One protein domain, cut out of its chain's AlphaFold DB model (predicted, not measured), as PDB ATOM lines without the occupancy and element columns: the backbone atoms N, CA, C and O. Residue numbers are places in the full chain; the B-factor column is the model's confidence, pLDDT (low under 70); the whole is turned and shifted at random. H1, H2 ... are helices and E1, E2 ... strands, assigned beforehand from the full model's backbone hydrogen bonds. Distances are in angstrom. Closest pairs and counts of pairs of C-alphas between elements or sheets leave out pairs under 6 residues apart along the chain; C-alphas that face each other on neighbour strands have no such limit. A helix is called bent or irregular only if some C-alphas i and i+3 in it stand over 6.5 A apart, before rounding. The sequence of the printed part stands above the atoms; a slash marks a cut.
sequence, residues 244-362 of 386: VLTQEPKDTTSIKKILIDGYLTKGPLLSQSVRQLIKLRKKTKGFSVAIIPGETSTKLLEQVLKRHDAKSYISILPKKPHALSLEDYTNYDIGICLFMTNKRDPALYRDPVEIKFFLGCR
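What this domain is: This is residues 244 to 362 of the 386 residues of an uncharacterized protein of Microgenomates bacterium OLB22 (UniProt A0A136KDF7). A small parallel sheet of four strands is covered by helices on both faces: H1 lies over one face with H2 next to it by edge strand E3, and H5 lies over the opposite face at edge strand E4, with H3 next to H5. Short H4 lies off the sheet. The 119 printed residues run E1 H1 E2 H2 E3 H3 E4 H4 H5, with sheet order E3 E2 E1 E4; the class is mixed. The whole is compact, radius of gyration of the C-alphas 14.4 A, spanning 40 by 39 by 22 A.

Where its parts are: The strands are E1, residues 257 to 261, 13.0 A, from C-alpha 257 at (144.792, 115.344, 108.750); E2, 288 to 292, 13.8 A; E3, 314 to 316; and E4, 334 to 337. The helices are H1, 267 to 283, 25.1 A; H2, 298 to 307, 14.3 A; H3, 322 to 330, 13.2 A; H4, 346 to 349; and H5, 353 to 360, ending at C-alpha 360 (133.721, 123.012, 97.671).

How they stand to each other: N 290 and O 258 are 2.8 A apart between E2 and E1, N 259 and O 334 2.8 A between E1 and E4, N 315 and O 289 2.9 A between E3 and E2, within hydrogen-bond range. E1, H1, E2 and E2, H2, E3 are strand-helix-strand units, a helix between parallel neighbour strands; E3, H3, E4 is a split one, with E2 and E1 between its strands; these crossovers are right-handed. H1 runs along the strands over E2 and E1, height over the sheet 10.3 A; H5, on the opposite face, lies over E4 at 8.9 A. H1 and H2 only just touch, with 3 pairs of C-alphas within 8 A, the closest Ser 271 and Leu 301, 6.7 A. H3 only grazes the sheet with residues 325 to 329, and touches H5, closest C-alphas Tyr 329 and Phe 358, 5.8 A. H3 is only just irregular: C-alphas 324 and 327 are 7.0 A apart. Every O i to N i+4 pair is within range in H1, H2 and H5; in H3 2 of 5 are, and 3 of 6 O i to N i+3 pairs; H4 is too short for an i+4 pair.

The domain as a whole: The farthest C-alphas, Thr 246 and Arg 307, are 40.9 A apart. The printed part has no cut, and no link is long. The pLDDT is under 70 in residues 244 to 253, 263 to 267, 319 to 329 and 361 to 362.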
ATOM      1  N   VAL A 244     137.302 122.517  92.081       66.81
ATOM      2  CA  VAL A 244     137.081 122.343  93.521       66.81
ATOM      3  C   VAL A 244     135.804 121.548  93.770       66.81
ATOM      4  O   VAL A 244     135.785 120.711  94.663       66.81
ATOM      5  N   LEU A 245     134.756 121.811  92.987       66.12
ATOM      6  CA  LEU A 245     133.406 121.277  93.178       66.12
ATOM      7  C   LEU A 245     133.249 119.842  92.661       66.12
ATOM      8  O   LEU A 245     132.331 119.144  93.073       66.12
ATOM      9  N   THR A 246     134.130 119.398  91.766       59.66
ATOM     10  CA  THR A 246     134.068 118.075  91.125       59.66
ATOM     11  C   THR A 246     134.792 116.977  91.916       59.66
ATOM     12  O   THR A 246     135.092 115.923  91.364       59.66
ATOM     13  N   GLN A 247     135.152 117.226  93.179       63.59
ATOM     14  CA  GLN A 247     135.876 116.267  94.018       63.59
ATOM     15  C   GLN A 247     134.913 115.289  94.700       63.59
ATOM     16  O   GLN A 247     133.894 115.696  95.259       63.59
ATOM     17  N   GLU A 248     135.271 114.003  94.702       61.22
ATOM     18  CA  GLU A 248     134.500 112.957  95.383       61.22
ATOM     19  C   GLU A 248     134.447 113.188  96.908       61.22
ATOM     20  O   GLU A 248     135.459 113.580  97.514       61.22
ATOM     21  N   PRO A 249     133.307 112.919  97.572       60.31
ATOM     22  CA  PRO A 249     133.183 113.058  99.018       60.31
ATOM     23  C   PRO A 249     134.202 112.185  99.763       60.31
ATOM     24  O   PRO A 249     134.343 110.992  99.498       60.31
ATOM     25  N   LYS A 250     134.890 112.763 100.755       60.88
ATOM     26  CA  LYS A 250     135.783 112.009 101.647       60.88
ATOM     27  C   LYS A 250     135.035 111.483 102.864       60.88
ATOM     28  O   LYS A 250     134.298 112.230 103.501       60.88
ATOM     29  N   ASP A 251     135.310 110.234 103.234       62.72
ATOM     30  CA  ASP A 251     134.838 109.648 104.490       62.72
ATOM     31  C   ASP A 251     135.408 110.419 105.698       62.72
ATOM     32  O   ASP A 251     136.615 110.448 105.950       62.72
ATOM     33  N   THR A 252     134.519 111.072 106.441       58.72
ATOM     34  CA  THR A 252     134.812 111.912 107.609       58.72
ATOM     35  C   THR A 252     134.759 111.153 108.935       58.72
ATOM     36  O   THR A 252     135.007 111.752 109.983       58.72
ATOM     37  N   THR A 253     134.481 109.845 108.931       63.06
ATOM     38  CA  THR A 253     134.346 109.051 110.166       63.06
ATOM     39  C   THR A 253     135.648 108.945 110.972       63.06
ATOM     40  O   THR A 253     135.600 108.724 112.183       63.06
ATOM     41  N   SER A 254     136.819 109.171 110.354       70.25
ATOM     42  CA  SER A 254     138.105 109.249 111.065       70.25
ATOM     43  C   SER A 254     138.975 110.427 110.609       70.25
ATOM     44  O   SER A 254     139.679 110.373 109.605       70.25
ATOM     45  N   ILE A 255     138.976 111.507 111.395       76.12
ATOM     46  CA  ILE A 255     139.806 112.691 111.133       76.12
ATOM     47  C   ILE A 255     141.280 112.366 111.417       76.12
ATOM     48  O   ILE A 255     141.657 112.124 112.568       76.12
ATOM     49  N   LYS A 256     142.133 112.411 110.389       86.38
ATOM     50  CA  LYS A 256     143.572 112.113 110.482       86.38
ATOM     51  C   LYS A 256     144.468 113.274 110.068       86.38
ATOM     52  O   LYS A 256     145.619 113.298 110.483       86.38
ATOM     53  N   LYS A 257     143.993 114.233 109.280       87.12
ATOM     54  CA  LYS A 257     144.792 115.344 108.750       87.12
ATOM     55  C   LYS A 257     144.044 116.660 108.919       87.12
ATOM     56  O   LYS A 257     142.949 116.823 108.404       87.12
ATOM     57  N   ILE A 258     144.637 117.623 109.607       86.75
ATOM     58  CA  ILE A 258     144.048 118.951 109.811       86.75
ATOM     59  C   ILE A 258     144.921 119.984 109.108       86.75
ATOM     60  O   ILE A 258     146.128 120.007 109.330       86.75
ATOM     61  N   LEU A 259     144.331 120.859 108.301       86.12
ATOM     62  CA  LEU A 259     145.006 122.028 107.749       86.12
ATOM     63  C   LEU A 259     144.575 123.272 108.527       86.12
ATOM     64  O   LEU A 259     143.385 123.540 108.672       86.12
ATOM     65  N   ILE A 260     145.538 124.051 109.015       85.56
ATOM     66  CA  ILE A 260     145.295 125.411 109.494       85.56
ATOM     67  C   ILE A 260     145.700 126.382 108.395       85.56
ATOM     68  O   ILE A 260     146.893 126.514 108.101       85.56
ATOM     69  N   ASP A 261     144.729 127.114 107.858       80.88
ATOM     70  CA  ASP A 261     145.017 128.278 107.034       80.88
ATOM     71  C   ASP A 261     145.165 129.516 107.931       80.88
ATOM     72  O   ASP A 261     144.199 130.044 108.494       80.88
ATOM     73  N   GLY A 262     146.419 129.937 108.108       70.44
ATOM     74  CA  GLY A 262     146.803 131.124 108.858       70.44
ATOM     75  C   GLY A 262     147.017 132.369 107.997       70.44
ATOM     76  O   GLY A 262     147.551 133.345 108.522       70.44
ATOM     77  N   TYR A 263     146.647 132.370 106.713       69.94
ATOM     78  CA  TYR A 263     146.976 133.444 105.771       69.94
ATOM     79  C   TYR A 263     146.517 134.822 106.260       69.94
ATOM     80  O   TYR A 263     147.326 135.733 106.435       69.94
ATOM     81  N   LEU A 264     145.237 134.933 106.619       62.19
ATOM     82  CA  LEU A 264     144.636 136.150 107.179       62.19
ATOM     83  C   LEU A 264     144.789 136.276 108.705       62.19
ATOM     84  O   LEU A 264     144.111 137.079 109.359       62.19
ATOM     85  N   THR A 265     145.651 135.459 109.308       65.25
ATOM     86  CA  THR A 265     145.825 135.406 110.757       65.25
ATOM     87  C   THR A 265     147.011 136.235 111.210       65.25
ATOM     88  O   THR A 265     148.142 136.057 110.766       65.25
ATOM     89  N   LYS A 266     146.785 137.076 112.222       68.19
ATOM     90  CA  LYS A 266     147.881 137.753 112.922       68.19
ATOM     91  C   LYS A 266     148.674 136.754 113.762       68.19
ATOM     92  O   LYS A 266     148.089 135.951 114.492       68.19
ATOM     93  N   GLY A 267     150.001 136.886 113.754       68.75
ATOM     94  CA  GLY A 267     150.946 135.961 114.401       68.75
ATOM     95  C   GLY A 267     150.577 135.422 115.794       68.75
ATOM     96  O   GLY A 267     150.703 134.211 116.020       68.75
ATOM     97  N   PRO A 268     150.092 136.255 116.740       76.88
ATOM     98  CA  PRO A 268     149.699 135.779 118.065       76.88
ATOM     99  C   PRO A 268     148.552 134.758 118.054       76.88
ATOM    100  O   PRO A 268     148.616 133.777 118.797       76.88
ATOM    101  N   LEU A 269     147.538 134.950 117.199       80.25
ATOM    102  CA  LEU A 269     146.376 134.058 117.124       80.25
ATOM    103  C   LEU A 269     146.764 132.697 116.539       80.25
ATOM    104  O   LEU A 269     146.374 131.665 117.089       80.25
ATOM    105  N   LEU A 270     147.585 132.680 115.484       81.44
ATOM    106  CA  LEU A 270     148.067 131.424 114.908       81.44
ATOM    107  C   LEU A 270     148.888 130.647 115.944       81.44
ATOM    108  O   LEU A 270     148.611 129.484 116.222       81.44
ATOM    109  N   SER A 271     149.827 131.323 116.611       82.50
ATOM    110  CA  SER A 271     150.661 130.716 117.656       82.50
ATOM    111  C   SER A 271     149.836 130.140 118.817       82.50
ATOM    112  O   SER A 271     150.175 129.091 119.368       82.50
ATOM    113  N   GLN A 272     148.761 130.824 119.225       84.12
ATOM    114  CA  GLN A 272     147.848 130.336 120.259       84.12
ATOM    115  C   GLN A 272     147.059 129.112 119.789       84.12
ATOM    116  O   GLN A 272     146.949 128.144 120.540       84.12
ATOM    117  N   SER A 273     146.562 129.131 118.555       84.88
ATOM    118  CA  SER A 273     145.788 128.030 117.975       84.88
ATOM    119  C   SER A 273     146.632 126.762 117.847       84.88
ATOM    120  O   SER A 273     146.209 125.692 118.280       84.88
ATOM    121  N   VAL A 274     147.887 126.898 117.404       87.94
ATOM    122  CA  VAL A 274     148.867 125.800 117.383       87.94
ATOM    123  C   VAL A 274     149.083 125.223 118.784       87.94
ATOM    124  O   VAL A 274     149.038 124.009 118.967       87.94
ATOM    125  N   ARG A 275     149.245 126.073 119.809       88.81
ATOM    126  CA  ARG A 275     149.372 125.608 121.204       88.81
ATOM    127  C   ARG A 275     148.146 124.833 121.690       88.81
ATOM    128  O   ARG A 275     148.311 123.878 122.449       88.81
ATOM    129  N   GLN A 276     146.938 125.220 121.285       88.56
ATOM    130  CA  GLN A 276     145.721 124.489 121.654       88.56
ATOM    131  C   GLN A 276     145.612 123.152 120.922       88.56
ATOM    132  O   GLN A 276     145.289 122.149 121.553       88.56
ATOM    133  N   LEU A 277     145.977 123.094 119.642       88.56
ATOM    134  CA  LEU A 277     146.003 121.838 118.889       88.56
ATOM    135  C   LEU A 277     147.037 120.852 119.431       88.56
ATOM    136  O   LEU A 277     146.747 119.665 119.530       88.56
ATOM    137  N   ILE A 278     148.196 121.330 119.887       90.31
ATOM    138  CA  ILE A 278     149.176 120.498 120.605       90.31
ATOM    139  C   ILE A 278     148.553 119.902 121.876       90.31
ATOM    140  O   ILE A 278     148.725 118.718 122.161       90.31
ATOM    141  N   LYS A 279     147.810 120.698 122.657       90.06
ATOM    142  CA  LYS A 279     147.115 120.191 123.853       90.06
ATOM    143  C   LYS A 279     146.030 119.178 123.495       90.06
ATOM    144  O   LYS A 279     145.913 118.166 124.182       90.06
ATOM    145  N   LEU A 280     145.266 119.431 122.434       87.94
ATOM    146  CA  LEU A 280     144.240 118.516 121.939       87.94
ATOM    147  C   LEU A 280     144.862 117.187 121.502       87.94
ATOM    148  O   LEU A 280     144.415 116.131 121.940       87.94
ATOM    149  N   ARG A 281     145.961 117.240 120.743       86.31
ATOM    150  CA  ARG A 281     146.731 116.073 120.293       86.31
ATOM    151  C   ARG A 281     147.196 115.192 121.452       86.31
ATOM    152  O   ARG A 281     147.138 113.970 121.361       86.31
ATOM    153  N   LYS A 282     147.631 115.794 122.563       85.56
ATOM    154  CA  LYS A 282     148.032 115.040 123.766       85.56
ATOM    155  C   LYS A 282     146.877 114.244 124.381       85.56
ATOM    156  O   LYS A 282     147.129 113.215 124.997       85.56
ATOM    157  N   LYS A 283     145.633 114.705 124.209       87.06
ATOM    158  CA  LYS A 283     144.416 114.028 124.687       87.06
ATOM    159  C   LYS A 283     143.820 113.066 123.660       87.06
ATOM    160  O   LYS A 283     143.174 112.100 124.039       87.06
ATOM    161  N   THR A 284     144.027 113.333 122.373       81.00
ATOM    162  CA  THR A 284     143.435 112.593 121.252       81.00
ATOM    163  C   THR A 284     144.535 112.198 120.264       81.00
ATOM    164  O   THR A 284     145.059 113.019 119.503       81.00
ATOM    165  N   LYS A 285     144.940 110.921 120.315       75.38
ATOM    166  CA  LYS A 285     145.901 110.330 119.364       75.38
ATOM    167  C   LYS A 285     145.217 110.096 117.996       75.38
ATOM    168  O   LYS A 285     144.004 110.172 117.902       75.38
ATOM    169  N   GLY A 286     145.995 109.918 116.917       83.56
ATOM    170  CA  GLY A 286     145.467 109.680 115.554       83.56
ATOM    171  C   GLY A 286     145.556 110.755 114.442       83.56
ATOM    172  O   GLY A 286     145.503 110.343 113.295       83.56
ATOM    173  N   PHE A 287     145.761 112.063 114.693       89.00
ATOM    174  CA  PHE A 287     145.808 113.087 113.624       89.00
ATOM    175  C   PHE A 287     147.148 113.839 113.457       89.00
ATOM    176  O   PHE A 287     147.899 114.023 114.410       89.00
ATOM    177  N   SER A 288     147.444 114.317 112.253       91.38
ATOM    178  CA  SER A 288     148.517 115.265 111.942       91.38
ATOM    179  C   SER A 288     147.946 116.645 111.617       91.38
ATOM    180  O   SER A 288     146.760 116.791 111.315       91.38
ATOM    181  N   VAL A 289     148.784 117.674 111.717       91.12
ATOM    182  CA  VAL A 289     148.412 119.060 111.424       91.12
ATOM    183  C   VAL A 289     149.400 119.648 110.424       91.12
ATOM    184  O   VAL A 289     150.604 119.543 110.627       91.12
ATOM    185  N   ALA A 290     148.912 120.314 109.388       90.12
ATOM    186  CA  ALA A 290     149.718 121.195 108.557       90.12
ATOM    187  C   ALA A 290     149.293 122.647 108.760       90.12
ATOM    188  O   ALA A 290     148.131 122.934 109.049       90.12
ATOM    189  N   ILE A 291     150.244 123.567 108.643       88.12
ATOM    190  CA  ILE A 291     150.020 124.989 108.902       88.12
ATOM    191  C   ILE A 291     150.505 125.804 107.714       88.12
ATOM    192  O   ILE A 291     151.697 125.786 107.407       88.12
ATOM    193  N   ILE A 292     149.612 126.598 107.127       85.00
ATOM    194  CA  ILE A 292     149.977 127.697 106.232       85.00
ATOM    195  C   ILE A 292     150.249 128.927 107.115       85.00
ATOM    196  O   ILE A 292     149.348 129.399 107.810       85.00
ATOM    197  N   PRO A 293     151.487 129.451 107.156       77.94
ATOM    198  CA  PRO A 293     151.897 130.408 108.185       77.94
ATOM    199  C   PRO A 293     151.340 131.831 107.994       77.94
ATOM    200  O   PRO A 293     151.321 132.605 108.955       77.94
ATOM    201  N   GLY A 294     150.915 132.198 106.780       77.69
ATOM    202  CA  GLY A 294     150.438 133.548 106.463       77.69
ATOM    203  C   GLY A 294     151.464 134.639 106.763       77.69
ATOM    204  O   GLY A 294     152.640 134.527 106.403       77.69
ATOM    205  N   GLU A 295     151.049 135.690 107.469       72.62
ATOM    206  CA  GLU A 295     151.943 136.758 107.951       72.62
ATOM    207  C   GLU A 295     152.833 136.327 109.133       72.62
ATOM    208  O   GLU A 295     153.783 137.023 109.498       72.62
ATOM    209  N   THR A 296     152.559 135.175 109.749       75.25
ATOM    210  CA  THR A 296     153.301 134.708 110.925       75.25
ATOM    211  C   THR A 296     154.728 134.311 110.556       75.25
ATOM    212  O   THR A 296     154.982 133.647 109.550       75.25
ATOM    213  N   SER A 297     155.685 134.676 111.412       80.94
ATOM    214  CA  SER A 297     157.076 134.242 111.273       80.94
ATOM    215  C   SER A 297     157.186 132.717 111.372       80.94
ATOM    216  O   SER A 297     156.858 132.129 112.406       80.94
ATOM    217  N   THR A 298     157.715 132.083 110.324       85.75
ATOM    218  CA  THR A 298     158.025 130.643 110.309       85.75
ATOM    219  C   THR A 298     158.996 130.275 111.429       85.75
ATOM    220  O   THR A 298     158.759 129.307 112.143       85.75
ATOM    221  N   LYS A 299     160.009 131.117 111.688       86.88
ATOM    222  CA  LYS A 299     160.950 130.947 112.810       86.88
ATOM    223  C   LYS A 299     160.236 130.885 114.163       86.88
ATOM    224  O   LYS A 299     160.587 130.065 115.009       86.88
ATOM    225  N   LEU A 300     159.230 131.735 114.383       84.69
ATOM    226  CA  LEU A 300     158.452 131.720 115.625       84.69
ATOM    227  C   LEU A 300     157.648 130.422 115.758       84.69
ATOM    228  O   LEU A 300     157.640 129.817 116.830       84.69
ATOM    229  N   LEU A 301     156.999 129.979 114.679       87.06
ATOM    230  CA  LEU A 301     156.265 128.713 114.665       87.06
ATOM    231  C   LEU A 301     157.200 127.536 114.952       87.06
ATOM    232  O   LEU A 301     156.910 126.734 115.834       87.06
ATOM    233  N   GLU A 302     158.365 127.479 114.311       90.75
ATOM    234  CA  GLU A 302     159.366 126.443 114.564       90.75
ATOM    235  C   GLU A 302     159.826 126.401 116.024       90.75
ATOM    236  O   GLU A 302     159.970 125.314 116.589       90.75
ATOM    237  N   GLN A 303     160.026 127.562 116.657       88.94
ATOM    238  CA  GLN A 303     160.350 127.639 118.082       88.94
ATOM    239  C   GLN A 303     159.220 127.080 118.952       88.94
ATOM    240  O   GLN A 303     159.490 126.349 119.905       88.94
ATOM    241  N   VAL A 304     157.959 127.392 118.629       87.81
ATOM    242  CA  VAL A 304     156.789 126.843 119.335       87.81
ATOM    243  C   VAL A 304     156.730 125.324 119.180       87.81
ATOM    244  O   VAL A 304     156.569 124.627 120.182       87.81
ATOM    245  N   LEU A 305     156.921 124.800 117.967       91.69
ATOM    246  CA  LEU A 305     156.903 123.359 117.709       91.69
ATOM    247  C   LEU A 305     158.050 122.634 118.421       91.69
ATOM    248  O   LEU A 305     157.824 121.577 119.006       91.69
ATOM    249  N   LYS A 306     159.259 123.214 118.431       91.38
ATOM    250  CA  LYS A 306     160.426 122.646 119.124       91.38
ATOM    251  C   LYS A 306     160.216 122.592 120.638       91.38
ATOM    252  O   LYS A 306     160.491 121.568 121.248       91.38
ATOM    253  N   ARG A 307     159.698 123.664 121.250       90.94
ATOM    254  CA  ARG A 307     159.441 123.721 122.706       90.94
ATOM    255  C   ARG A 307     158.424 122.690 123.189       90.94
ATOM    256  O   ARG A 307     158.430 122.339 124.362       90.94
ATOM    257  N   HIS A 308     157.526 122.254 122.314       89.62
ATOM    258  CA  HIS A 308     156.451 121.326 122.650       89.62
ATOM    259  C   HIS A 308     156.634 119.921 122.068       89.62
ATOM    260  O   HIS A 308     155.709 119.120 122.189       89.62
ATOM    261  N   ASP A 309     157.788 119.644 121.455       90.12
ATOM    262  CA  ASP A 309     158.086 118.386 120.763       90.12
ATOM    263  C   ASP A 309     156.975 117.964 119.778       90.12
ATOM    264  O   ASP A 309     156.450 116.854 119.788       90.12
ATOM    265  N   ALA A 310     156.533 118.928 118.963       91.62
ATOM    266  CA  ALA A 310     155.372 118.775 118.084       91.62
ATOM    267  C   ALA A 310     155.727 118.576 116.603       91.62
ATOM    268  O   ALA A 310     154.837 118.372 115.782       91.62
ATOM    269  N   LYS A 311     157.017 118.620 116.241       91.44
ATOM    270  CA  LYS A 311     157.468 118.522 114.839       91.44
ATOM    271  C   LYS A 311     157.173 117.167 114.186       91.44
ATOM    272  O   LYS A 311     157.109 117.094 112.968       91.44
ATOM    273  N   SER A 312     156.982 116.110 114.975       90.50
ATOM    274  CA  SER A 312     156.681 114.762 114.472       90.50
ATOM    275  C   SER A 312     155.262 114.614 113.914       90.50
ATOM    276  O   SER A 312     154.995 113.670 113.177       90.50
ATOM    277  N   TYR A 313     154.344 115.525 114.251       90.19
ATOM    278  CA  TYR A 313     152.948 115.478 113.799       90.19
ATOM    279  C   TYR A 313     152.390 116.836 113.363       90.19
ATOM    280  O   TYR A 313     151.235 116.895 112.941       90.19
ATOM    281  N   ILE A 314     153.171 117.916 113.465       93.44
ATOM    282  CA  ILE A 314     152.827 119.232 112.927       93.44
ATOM    283  C   ILE A 314     153.881 119.668 111.910       93.44
ATOM    284  O   ILE A 314     155.047 119.848 112.270       93.44
ATOM    285  N   SER A 315     153.456 119.901 110.669       91.69
ATOM    286  CA  SER A 315     154.278 120.461 109.597       91.69
ATOM    287  C   SER A 315     153.916 121.923 109.318       91.69
ATOM    288  O   SER A 315     152.779 122.362 109.496       91.69
ATOM    289  N   ILE A 316     154.908 122.703 108.890       89.44
ATOM    290  CA  ILE A 316     154.707 124.061 108.378       89.44
ATOM    291  C   ILE A 316     154.849 123.972 106.864       89.44
ATOM    292  O   ILE A 316     155.891 123.538 106.373       89.44
ATOM    293  N   LEU A 317     153.804 124.358 106.143       86.00
ATOM    294  CA  LEU A 317     153.819 124.409 104.690       86.00
ATOM    295  C   LEU A 317     154.509 125.698 104.216       86.00
ATOM    296  O   LEU A 317     154.488 126.713 104.927       86.00
ATOM    297  N   PRO A 318     155.131 125.686 103.025       76.69
ATOM    298  CA  PRO A 318     155.630 126.909 102.416       76.69
ATOM    299  C   PRO A 318     154.488 127.911 102.221       76.69
ATOM    300  O   PRO A 318     153.323 127.539 102.073       76.69
ATOM    301  N   LYS A 319     154.822 129.205 102.198       69.06
ATOM    302  CA  LYS A 319     153.869 130.219 101.742       69.06
ATOM    303  C   LYS A 319     153.629 129.978 100.253       69.06
ATOM    304  O   LYS A 319     154.533 130.217  99.458       69.06
ATOM    305  N   LYS A 320     152.453 129.469  99.899       61.59
ATOM    306  CA  LYS A 320     152.021 129.304  98.512       61.59
ATOM    307  C   LYS A 320     150.934 130.339  98.189       61.59
ATOM    308  O   LYS A 320     150.095 130.587  99.056       61.59
ATOM    309  N   PRO A 321     150.914 130.909  96.974       51.91
ATOM    310  CA  PRO A 321     149.762 131.645  96.461       51.91
ATOM    311  C   PRO A 321     148.495 130.782  96.486       51.91
ATOM    312  O   PRO A 321     148.566 129.594  96.173       51.91
ATOM    313  N   HIS A 322     147.330 131.374  96.773       51.06
ATOM    314  CA  HIS A 322     146.043 130.660  96.863       51.06
ATOM    315  C   HIS A 322     145.709 129.744  95.664       51.06
ATOM    316  O   HIS A 322     145.009 128.751  95.847       51.06
ATOM    317  N   ALA A 323     146.225 130.007  94.456       41.62
ATOM    318  CA  ALA A 323     145.979 129.159  93.281       41.62
ATOM    319  C   ALA A 323     146.598 127.750  93.411       41.62
ATOM    320  O   ALA A 323     145.995 126.770  92.989       41.62
ATOM    321  N   LEU A 324     147.760 127.644  94.070       45.50
ATOM    322  CA  LEU A 324     148.484 126.389  94.330       45.50
ATOM    323  C   LEU A 324     147.989 125.673  95.597       45.50
ATOM    324  O   LEU A 324     148.605 124.711  96.052       45.50
ATOM    325  N   SER A 325     146.912 126.177  96.207       54.66
ATOM    326  CA  SER A 325     146.375 125.635  97.451       54.66
ATOM    327  C   SER A 325     145.325 124.547  97.234       54.66
ATOM    328  O   SER A 325     145.105 123.781  98.156       54.66
ATOM    329  N   LEU A 326     144.722 124.393  96.046       56.88
ATOM    330  CA  LEU A 326     143.659 123.393  95.821       56.88
ATOM    331  C   LEU A 326     144.032 121.997  96.340       56.88
ATOM    332  O   LEU A 326     143.258 121.375  97.063       56.88
ATOM    333  N   GLU A 327     145.250 121.555  96.027       59.34
ATOM    334  CA  GLU A 327     145.834 120.285  96.472       59.34
ATOM    335  C   GLU A 327     145.957 120.220  98.000       59.34
ATOM    336  O   GLU A 327     145.689 119.198  98.630       59.34
ATOM    337  N   ASP A 328     146.333 121.332  98.631       64.25
ATOM    338  CA  ASP A 328     146.420 121.455 100.082       64.25
ATOM    339  C   ASP A 328     145.030 121.492 100.740       64.25
ATOM    340  O   ASP A 328     144.917 121.173 101.912       64.25
ATOM    341  N   TYR A 329     143.955 121.840 100.036       68.25
ATOM    342  CA  TYR A 329     142.600 121.808 100.596       68.25
ATOM    343  C   TYR A 329     141.935 120.439 100.406       68.25
ATOM    344  O   TYR A 329     141.226 119.969 101.300       68.25
ATOM    345  N   THR A 330     142.196 119.754  99.288       70.75
ATOM    346  CA  THR A 330     141.682 118.399  99.042       70.75
ATOM    347  C   THR A 330     142.383 117.358  99.908       70.75
ATOM    348  O   THR A 330     141.738 116.420 100.366       70.75
ATOM    349  N   ASN A 331     143.678 117.501 100.205       76.94
ATOM    350  CA  ASN A 331     144.467 116.479 100.907       76.94
ATOM    351  C   ASN A 331     144.197 116.325 102.417       76.94
ATOM    352  O   ASN A 331     144.761 115.416 103.040       76.94
ATOM    353  N   TYR A 332     143.346 117.167 103.007       80.62
ATOM    354  CA  TYR A 332     143.141 117.232 104.455       80.62
ATOM    355  C   TYR A 332     141.701 116.925 104.865       80.62
ATOM    356  O   TYR A 332     140.738 117.118 104.119       80.62
ATOM    357  N   ASP A 333     141.570 116.425 106.092       78.81
ATOM    358  CA  ASP A 333     140.316 115.938 106.651       78.81
ATOM    359  C   ASP A 333     139.495 117.039 107.330       78.81
ATOM    360  O   ASP A 333     138.280 116.921 107.452       78.81
ATOM    361  N   ILE A 334     140.147 118.099 107.805       79.31
ATOM    362  CA  ILE A 334     139.509 119.293 108.369       79.31
ATOM    363  C   ILE A 334     140.314 120.520 107.967       79.31
ATOM    364  O   ILE A 334     141.539 120.530 108.088       79.31
ATOM    365  N   GLY A 335     139.601 121.574 107.580       79.75
ATOM    366  CA  GLY A 335     140.144 122.910 107.389       79.75
ATOM    367  C   GLY A 335     139.797 123.854 108.531       79.75
ATOM    368  O   GLY A 335     138.627 124.043 108.855       79.75
ATOM    369  N   ILE A 336     140.808 124.484 109.124       81.00
ATOM    370  CA  ILE A 336     140.647 125.532 110.132       81.00
ATOM    371  C   ILE A 336     141.161 126.843 109.543       81.00
ATOM    372  O   ILE A 336     142.364 127.100 109.526       81.00
ATOM    373  N   CYS A 337     140.243 127.694 109.095       78.50
ATOM    374  CA  CYS A 337     140.566 129.043 108.642       78.50
ATOM    375  C   CYS A 337     140.529 129.999 109.835       78.50
ATOM    376  O   CYS A 337     139.471 130.264 110.412       78.50
ATOM    377  N   LEU A 338     141.690 130.527 110.208       75.75
ATOM    378  CA  LEU A 338     141.802 131.501 111.283       75.75
ATOM    379  C   LEU A 338     141.826 132.909 110.687       75.75
ATOM    380  O   LEU A 338     142.473 133.180 109.676       75.75
ATOM    381  N   PHE A 339     141.126 133.839 111.326       72.19
ATOM    382  CA  PHE A 339     141.219 135.245 110.969       72.19
ATOM    383  C   PHE A 339     140.935 136.122 112.180       72.19
ATOM    384  O   PHE A 339     140.092 135.817 113.021       72.19
ATOM    385  N   MET A 340     141.653 137.241 112.273       70.12
ATOM    386  CA  MET A 340     141.399 138.253 113.292       70.12
ATOM    387  C   MET A 340     141.364 139.618 112.638       70.12
ATOM    388  O   MET A 340     142.398 140.227 112.366       70.12
ATOM    389  N   THR A 341     140.150 140.095 112.421       72.50
ATOM    390  CA  THR A 341     139.897 141.357 111.744       72.50
ATOM    391  C   THR A 341     139.583 142.449 112.752       72.50
ATOM    392  O   THR A 341     138.858 142.241 113.726       72.50
ATOM    393  N   ASN A 342     140.087 143.644 112.498       79.81
ATOM    394  CA  ASN A 342     139.650 144.869 113.150       79.81
ATOM    395  C   ASN A 342     138.972 145.795 112.129       79.81
ATOM    396  O   ASN A 342     138.965 145.514 110.935       79.81
ATOM    397  N   LYS A 343     138.432 146.931 112.587       82.94
ATOM    398  CA  LYS A 343     137.722 147.904 111.733       82.94
ATOM    399  C   LYS A 343     138.537 148.421 110.536       82.94
ATOM    400  O   LYS A 343     137.953 148.993 109.619       82.94
ATOM    401  N   ARG A 344     139.861 148.250 110.552       82.00
ATOM    402  CA  ARG A 344     140.782 148.672 109.494       82.00
ATOM    403  C   ARG A 344     141.150 147.582 108.495       82.00
ATOM    404  O   ARG A 344     141.678 147.904 107.435       82.00
ATOM    405  N   ASP A 345     140.892 146.321 108.824       77.38
ATOM    406  CA  ASP A 345     141.283 145.197 107.979       77.38
ATOM    407  C   ASP A 345     140.209 145.008 106.891       77.38
ATOM    408  O   ASP A 345     139.049 144.781 107.243       77.38
ATOM    409  N   PRO A 346     140.543 145.081 105.586       76.75
ATOM    410  CA  PRO A 346     139.560 144.885 104.510       76.75
ATOM    411  C   PRO A 346     138.914 143.496 104.523       76.75
ATOM    412  O   PRO A 346     137.768 143.322 104.116       76.75
ATOM    413  N   ALA A 347     139.630 142.513 105.075       76.06
ATOM    414  CA  ALA A 347     139.130 141.163 105.287       76.06
ATOM    415  C   ALA A 347     137.899 141.100 106.216       76.06
ATOM    416  O   ALA A 347     137.209 140.089 106.218       76.06
ATOM    417  N   LEU A 348     137.588 142.162 106.981       80.00
ATOM    418  CA  LEU A 348     136.428 142.203 107.883       80.00
ATOM    419  C   LEU A 348     135.098 141.948 107.158       80.00
ATOM    420  O   LEU A 348     134.214 141.306 107.723       80.00
ATOM    421  N   TYR A 349     134.974 142.451 105.931       85.06
ATOM    422  CA  TYR A 349     133.758 142.365 105.115       85.06
ATOM    423  C   TYR A 349     133.964 141.631 103.792       85.06
ATOM    424  O   TYR A 349     133.098 141.671 102.917       85.06
ATOM    425  N   ARG A 350     135.114 140.972 103.649       83.50
ATOM    426  CA  ARG A 350     135.409 140.126 102.502       83.50
ATOM    427  C   ARG A 350     134.643 138.814 102.642       83.50
ATOM    428  O   ARG A 350     134.506 138.267 103.735       83.50
ATOM    429  N   ASP A 351     134.188 138.302 101.514       82.06
ATOM    430  CA  ASP A 351     133.638 136.958 101.414       82.06
ATOM    431  C   ASP A 351     134.719 135.909 101.783       82.06
ATOM    432  O   ASP A 351     135.857 136.023 101.307       82.06
ATOM    433  N   PRO A 352     134.439 134.926 102.664       77.69
ATOM    434  CA  PRO A 352     135.441 133.963 103.129       77.69
ATOM    435  C   PRO A 352     135.705 132.872 102.083       77.69
ATOM    436  O   PRO A 352     135.153 131.772 102.143       77.69
ATOM    437  N   VAL A 353     136.545 133.182 101.096       76.62
ATOM    438  CA  VAL A 353     136.846 132.278  99.978       76.62
ATOM    439  C   VAL A 353     137.507 130.978 100.450       76.62
ATOM    440  O   VAL A 353     137.136 129.917  99.970       76.62
ATOM    441  N   GLU A 354     138.384 131.028 101.451       75.75
ATOM    442  CA  GLU A 354     139.088 129.862 102.012       75.75
ATOM    443  C   GLU A 354     138.113 128.825 102.586       75.75
ATOM    444  O   GLU A 354     138.267 127.623 102.382       75.75
ATOM    445  N   ILE A 355     137.049 129.284 103.250       76.62
ATOM    446  CA  ILE A 355     136.009 128.391 103.779       76.62
ATOM    447  C   ILE A 355     135.272 127.710 102.624       76.62
ATOM    448  O   ILE A 355     134.995 126.515 102.686       76.62
ATOM    449  N   LYS A 356     134.990 128.452 101.549       78.44
ATOM    450  CA  LYS A 356     134.335 127.902 100.359       78.44
ATOM    451  C   LYS A 356     135.234 126.959  99.575       78.44
ATOM    452  O   LYS A 356     134.700 126.039  98.981       78.44
ATOM    453  N   PHE A 357     136.554 127.139  99.586       75.69
ATOM    454  CA  PHE A 357     137.476 126.147  99.033       75.69
ATOM    455  C   PHE A 357     137.365 124.825  99.801       75.69
ATOM    456  O   PHE A 357     137.144 123.789  99.186       75.69
ATOM    457  N   PHE A 358     137.408 124.854 101.141       73.94
ATOM    458  CA  PHE A 358     137.224 123.635 101.945       73.94
ATOM    459  C   PHE A 358     135.853 122.983 101.764       73.94
ATOM    460  O   PHE A 358     135.776 121.759 101.719       73.94
ATOM    461  N   LEU A 359     134.788 123.788 101.720       73.69
ATOM    462  CA  LEU A 359     133.430 123.298 101.477       73.69
ATOM    463  C   LEU A 359     133.285 122.757 100.059       73.69
ATOM    464  O   LEU A 359     132.696 121.713  99.868       73.69
ATOM    465  N   GLY A 360     133.829 123.442  99.058       72.00
ATOM    466  CA  GLY A 360     133.721 123.012  97.671       72.00
ATOM    467  C   GLY A 360     134.398 121.663  97.439       72.00
ATOM    468  O   GLY A 360     133.817 120.820  96.772       72.00
ATOM    469  N   CYS A 361     135.555 121.418  98.070       68.25
ATOM    470  CA  CYS A 361     136.242 120.122  98.030       68.25
ATOM    471  C   CYS A 361     135.452 118.973  98.696       68.25
ATOM    472  O   CYS A 361     135.962 117.854  98.762       68.25
ATOM    473  N   ARG A 362     134.282 119.239  99.294       64.69
ATOM    474  CA  ARG A 362     133.507 118.295 100.109       64.69
ATOM    475  C   ARG A 362     132.020 118.478  99.845       64.69
ATOM    476  O   ARG A 362     131.409 119.389 100.387       64.69
TER     477      ARG A 362